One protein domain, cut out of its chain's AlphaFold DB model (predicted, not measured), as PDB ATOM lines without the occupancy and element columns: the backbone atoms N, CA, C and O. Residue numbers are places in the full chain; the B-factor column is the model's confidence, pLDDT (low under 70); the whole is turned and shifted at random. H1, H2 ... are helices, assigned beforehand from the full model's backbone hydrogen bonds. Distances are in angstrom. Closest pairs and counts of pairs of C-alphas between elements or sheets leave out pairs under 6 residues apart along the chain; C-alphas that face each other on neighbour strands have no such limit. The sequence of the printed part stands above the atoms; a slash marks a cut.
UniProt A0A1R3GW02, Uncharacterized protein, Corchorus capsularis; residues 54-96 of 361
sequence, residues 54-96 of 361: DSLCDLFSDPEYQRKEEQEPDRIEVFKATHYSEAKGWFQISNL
ATOM      1  N   ASP A  54     200.016  69.719 162.291       94.62
ATOM      2  CA  ASP A  54     199.217  70.713 163.003       94.62
ATOM      3  C   ASP A  54     200.076  71.443 164.042       94.62
ATOM      4  O   ASP A  54     200.110  72.670 164.038       94.62
ATOM      5  N   SER A  55     200.884  70.706 164.814       94.06
ATOM      6  CA  SER A  55     201.842  71.282 165.771       94.06
ATOM      7  C   SER A  55     202.884  72.188 165.099       94.06
ATOM      8  O   SER A  55     203.291  73.209 165.652       94.06
ATOM      9  N   LEU A  56     203.336  71.832 163.891       93.44
ATOM     10  CA  LEU A  56     204.244  72.675 163.108       93.44
ATOM     11  C   LEU A  56     203.537  73.910 162.545       93.44
ATOM     12  O   LEU A  56     204.142  74.975 162.498       93.44
ATOM     13  N   CYS A  57     202.272  73.791 162.140       94.38
ATOM     14  CA  CYS A  57     201.471  74.936 161.721       94.38
ATOM     15  C   CYS A  57     201.271  75.914 162.881       94.38
ATOM     16  O   CYS A  57     201.406  77.113 162.660       94.38
ATOM     17  N   ASP A  58     201.014  75.424 164.097       95.25
ATOM     18  CA  ASP A  58     200.960  76.251 165.309       95.25
ATOM     19  C   ASP A  58     202.278  77.001 165.525       95.25
ATOM     20  O   ASP A  58     202.281  78.223 165.646       95.25
ATOM     21  N   LEU A  59     203.407  76.288 165.454       94.00
ATOM     22  CA  LEU A  59     204.737  76.885 165.584       94.00
ATOM     23  C   LEU A  59     205.017  77.955 164.514       94.00
ATOM     24  O   LEU A  59     205.569  79.001 164.831       94.00
ATOM     25  N   PHE A  60     204.661  77.711 163.251       94.06
ATOM     26  CA  PHE A  60     204.901  78.662 162.156       94.06
ATOM     27  C   PHE A  60     203.932  79.852 162.160       94.06
ATOM     28  O   PHE A  60     204.230  80.900 161.583       94.06
ATOM     29  N   SER A  61     202.773  79.695 162.796       93.56
ATOM     30  CA  SER A  61     201.780  80.761 162.964       93.56
ATOM     31  C   SER A  61     202.062  81.638 164.180       93.56
ATOM     32  O   SER A  61     201.488  82.717 164.282       93.56
ATOM     33  N   ASP A  62     202.924  81.185 165.092       94.25
ATOM     34  CA  ASP A  62     203.311  81.938 166.277       94.25
ATOM     35  C   ASP A  62     203.987  83.268 165.871       94.25
ATOM     36  O   ASP A  62     205.025  83.258 165.192       94.25
ATOM     37  N   PRO A  63     203.448  84.428 166.296       90.56
ATOM     38  CA  PRO A  63     204.059  85.728 166.041       90.56
ATOM     39  C   PRO A  63     205.504  85.825 166.543       90.56
ATOM     40  O   PRO A  63     206.318  86.541 165.963       90.56
ATOM     41  N   GLU A  64     205.871  85.118 167.618       89.75
ATOM     42  CA  GLU A  64     207.256  85.101 168.103       89.75
ATOM     43  C   GLU A  64     208.205  84.416 167.125       89.75
ATOM     44  O   GLU A  64     209.343  84.859 166.940       89.75
ATOM     45  N   TYR A  65     207.736  83.342 166.494       87.88
ATOM     46  CA  TYR A  65     208.493  82.615 165.489       87.88
ATOM     47  C   TYR A  65     208.667  83.460 164.223       87.88
ATOM     48  O   TYR A  65     209.774  83.549 163.694       87.88
ATOM     49  N   GLN A  66     207.607  84.148 163.791       86.56
ATOM     50  CA  GLN A  66     207.648  85.038 162.628       86.56
ATOM     51  C   GLN A  66     208.573  86.241 162.851       86.56
ATOM     52  O   GLN A  66     209.398  86.539 161.991       86.56
ATOM     53  N   ARG A  67     208.543  86.864 164.039       85.50
ATOM     54  CA  ARG A  67     209.464  87.965 164.389       85.50
ATOM     55  C   ARG A  67     210.935  87.556 164.302       85.50
ATOM     56  O   ARG A  67     211.756  88.329 163.819       85.50
ATOM     57  N   LYS A  68     211.272  86.339 164.743       79.56
ATOM     58  CA  LYS A  68     212.641  85.800 164.649       79.56
ATOM     59  C   LYS A  68     213.076  85.514 163.214       79.56
ATOM     60  O   LYS A  68     214.272  85.442 162.956       79.56
ATOM     61  N   GLU A  69     212.131  85.300 162.307       74.50
ATOM     62  CA  GLU A  69     212.430  85.102 160.892       74.50
ATOM     63  C   GLU A  69     212.610  86.431 160.151       74.50
ATOM     64  O   GLU A  69     213.525  86.555 159.339       74.50
ATOM     65  N   GLU A  70     211.745  87.412 160.418       71.44
ATOM     66  CA  GLU A  70     211.822  88.744 159.806       71.44
ATOM     67  C   GLU A  70     213.048  89.528 160.267       71.44
ATOM     68  O   GLU A  70     213.557  90.375 159.531       71.44
ATOM     69  N   GLN A  71     213.549  89.227 161.466       72.25
ATOM     70  CA  GLN A  71     214.816  89.755 161.928       72.25
ATOM     71  C   GLN A  71     215.944  89.150 161.090       72.25
ATOM     72  O   GLN A  71     216.418  88.043 161.346       72.25
ATOM     73  N   GLU A  72     216.360  89.894 160.062       66.00
ATOM     74  CA  GLU A  72     217.524  89.543 159.264       66.00
ATOM     75  C   GLU A  72     218.701  89.376 160.235       66.00
ATOM     76  O   GLU A  72     219.029  90.320 160.962       66.00
ATOM     77  N   PRO A  73     219.285  88.169 160.344       71.12
ATOM     78  CA  PRO A  73     220.318  87.934 161.335       71.12
ATOM     79  C   PRO A  73     221.471  88.881 161.030       71.12
ATOM     80  O   PRO A  73     221.864  88.996 159.864       71.12
ATOM     81  N   ASP A  74     221.994  89.564 162.055       80.19
ATOM     82  CA  ASP A  74     223.103  90.491 161.866       80.19
ATOM     83  C   ASP A  74     224.240  89.726 161.188       80.19
ATOM     84  O   ASP A  74     224.869  88.824 161.750       80.19
ATOM     85  N   ARG A  75     224.457  90.053 159.914       80.19
ATOM     86  CA  ARG A  75     225.394  89.339 159.053       80.19
ATOM     87  C   ARG A  75     226.803  89.426 159.629       80.19
ATOM     88  O   ARG A  75     227.582  88.495 159.440       80.19
ATOM     89  N   ILE A  76     227.114  90.504 160.355       81.44
ATOM     90  CA  ILE A  76     228.392  90.697 161.036       81.44
ATOM     91  C   ILE A  76     228.494  89.750 162.230       81.44
ATOM     92  O   ILE A  76     229.532  89.112 162.395       81.44
ATOM     93  N   GLU A  77     227.443  89.602 163.034       81.06
ATOM     94  CA  GLU A  77     227.428  88.649 164.152       81.06
ATOM     95  C   GLU A  77     227.498  87.199 163.673       81.06
ATOM     96  O   GLU A  77     228.289  86.420 164.201       81.06
ATOM     97  N   VAL A  78     226.750  86.837 162.628       81.25
ATOM     98  CA  VAL A  78     226.817  85.498 162.019       81.25
ATOM     99  C   VAL A  78     228.212  85.228 161.461       81.25
ATOM    100  O   VAL A  78     228.758  84.133 161.635       81.25
ATOM    101  N   PHE A  79     228.815  86.221 160.806       81.06
ATOM    102  CA  PHE A  79     230.168  86.104 160.277       81.06
ATOM    103  C   PHE A  79     231.197  85.967 161.404       81.06
ATOM    104  O   PHE A  79     232.013  85.049 161.354       81.06
ATOM    105  N   LYS A  80     231.109  86.781 162.464       83.38
ATOM    106  CA  LYS A  80     231.920  86.634 163.685       83.38
ATOM    107  C   LYS A  80     231.758  85.238 164.281       83.38
ATOM    108  O   LYS A  80     232.744  84.536 164.443       83.38
ATOM    109  N   ALA A  81     230.537  84.775 164.518       80.00
ATOM    110  CA  ALA A  81     230.283  83.464 165.118       80.00
ATOM    111  C   ALA A  81     230.866  82.289 164.309       80.00
ATOM    112  O   ALA A  81     231.163  81.236 164.868       80.00
ATOM    113  N   THR A  82     231.021  82.451 162.993       80.94
ATOM    114  CA  THR A  82     231.527  81.396 162.100       80.94
ATOM    115  C   THR A  82     233.011  81.532 161.753       80.94
ATOM    116  O   THR A  82     233.648  80.523 161.456       80.94
ATOM    117  N   HIS A  83     233.569  82.745 161.801       81.81
ATOM    118  CA  HIS A  83     234.923  83.071 161.336       81.81
ATOM    119  C   HIS A  83     235.789  83.760 162.400       81.81
ATOM    120  O   HIS A  83     236.902  84.189 162.094       81.81
ATOM    121  N   TYR A  84     235.333  83.840 163.646       85.06
ATOM    122  CA  TYR A  84     236.117  84.299 164.784       85.06
ATOM    123  C   TYR A  84     236.153  83.216 165.863       85.06
ATOM    124  O   TYR A  84     235.144  82.589 166.179       85.06
ATOM    125  N   SER A  85     237.327  82.998 166.448       83.25
ATOM    126  CA  SER A  85     237.462  82.245 167.696       83.25
ATOM    127  C   SER A  85     238.403  82.997 168.624       83.25
ATOM    128  O   SER A  85     239.433  83.481 168.164       83.25
ATOM    129  N   GLU A  86     238.105  83.055 169.921       83.38
ATOM    130  CA  GLU A  86     238.951  83.772 170.891       83.38
ATOM    131  C   GLU A  86     240.402  83.270 170.891       83.38
ATOM    132  O   GLU A  86     241.332  84.058 171.014       83.38
ATOM    133  N   ALA A  87     240.608  81.970 170.663       84.62
ATOM    134  CA  ALA A  87     241.935  81.360 170.650       84.62
ATOM    135  C   ALA A  87     242.753  81.643 169.375       84.62
ATOM    136  O   ALA A  87     243.979  81.581 169.416       84.62
ATOM    137  N   LYS A  88     242.102  81.886 168.227       82.00
ATOM    138  CA  LYS A  88     242.781  82.027 166.917       82.00
ATOM    139  C   LYS A  88     242.543  83.379 166.243       82.00
ATOM    140  O   LYS A  88     243.062  83.607 165.155       82.00
ATOM    141  N   GLY A  89     241.764  84.257 166.869       83.81
ATOM    142  CA  GLY A  89     241.276  85.491 166.270       83.81
ATOM    143  C   GLY A  89     240.366  85.229 165.069       83.81
ATOM    144  O   GLY A  89     239.699  84.192 164.968       83.81
ATOM    145  N   TRP A  90     240.336  86.190 164.149       82.19
ATOM    146  CA  TRP A  90     239.693  86.022 162.851       82.19
ATOM    147  C   TRP A  90     240.412  84.950 162.034       82.19
ATOM    148  O   TRP A  90     241.640  84.944 161.951       82.19
ATOM    149  N   PHE A  91     239.653  84.067 161.385       75.00
ATOM    150  CA  PHE A  91     240.213  83.133 160.415       75.00
ATOM    151  C   PHE A  91     240.938  83.928 159.323       75.00
ATOM    152  O   PHE A  91     240.316  84.631 158.528       75.00
ATOM    153  N   GLN A  92     242.269  83.834 159.297       67.62
ATOM    154  CA  GLN A  92     243.072  84.508 158.288       67.62
ATOM    155  C   GLN A  92     242.696  83.989 156.897       67.62
ATOM    156  O   GLN A  92     242.820  82.798 156.602       67.62
ATOM    157  N   ILE A  93     242.275  84.909 156.026       61.16
ATOM    158  CA  ILE A  93     241.915  84.638 154.627       61.16
ATOM    159  C   ILE A  93     243.091  84.007 153.859       61.16
ATOM    160  O   ILE A  93     242.870  83.253 152.918       61.16
ATOM    161  N   SER A  94     244.337  84.216 154.297       57.59
ATOM    162  CA  SER A  94     245.526  83.561 153.729       57.59
ATOM    163  C   SER A  94     245.505  82.028 153.840       57.59
ATOM    164  O   SER A  94     246.143  81.360 153.030       57.59
ATOM    165  N   ASN A  95     244.736  81.460 154.777       52.28
ATOM    166  CA  ASN A  95     244.541  80.014 154.921       52.28
ATOM    167  C   ASN A  95     243.321  79.478 154.149       52.28
ATOM    168  O   ASN A  95     243.122  78.261 154.099       52.28
ATOM    169  N   LEU A  96     242.529  80.337 153.487       52.59
ATOM    170  CA  LEU A  96     241.672  79.897 152.385       52.59
ATOM    171  C   LEU A  96     242.577  79.581 151.189       52.59
ATOM    172  O   LEU A  96     242.695  80.352 150.238       52.59
TER     173      LEU A  96
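This is residues 54 to 96 of the 361 residues of an uncharacterized protein of Corchorus capsularis (UniProt A0A1R3GW02). Three short helices are strung out one after another along an extended chain with no packed core: H3, the longest, has a small loop that folds back at residues 84 to 90 beyond one end, while H2 and then H1 lie off towards the other end. H1 and H2 come near each other at a corner, but no helix packs on another. The printed part has 43 residues with three named helices, in the order H1, H2, H3, and no named strand; the class is all helix. The whole is extended, with a radius of gyration of the C-alphas of 16.7 A, and the C-alphas span 48 by 19 by 17 A.

Find C-alpha 75 at (225.394, 89.339, 159.053); from there H3, residues 75 to 83, runs 11.6 A from first to last C-alpha and ends at C-alpha 83 at (234.923, 83.071, 161.336). Go back along the chain to H2, residues 63 to 70, which measures 10.4 A from first to last C-alpha. Before it comes H1, residues 54 to 61, also 10.4 A from first to last C-alpha; look for its first C-alpha, that of Asp 54, at (199.217, 70.713, 163.003). After H3, residues 84 to 96 hold no named element.

Start at H3, which touches no helix. H3 and H2 are apart, though a tight link of 4 residues joins them. H3 and H1 are apart as well. Look next at H1 and H2, which are close but not clearly touching, with 2 pairs of C-alphas within 8 A. Their closest C-alphas are those of Leu 59 and Tyr 65, 6.9 A apart. Their lines stand at a steep tilt of 60 degrees, and they run the same way. The link between them is tight, with 1 residue. In H1, H2 and H3 every O i to N i+4 pair is within hydrogen-bond range. On the other side of H3 along the chain, residues 84 to 85 pair with residues 89 to 90, antiparallel, in stretches too short to be named strands.

The outline is a rod, and the two C-alphas farthest apart are those of Asp 54 and Ser 94, at 48.9 A. From the first to the last printed C-alpha, Asp 54 to Leu 96, the distance is 44.7 A. The printed part has no cut, and neither link between helices is long. Residues 54 to 59, 61 to 68 and 70 to 78 stand free. The mean pLDDT of the printed part is 81.0; look for values under 70 at residue 72 and at residues 92 to 96.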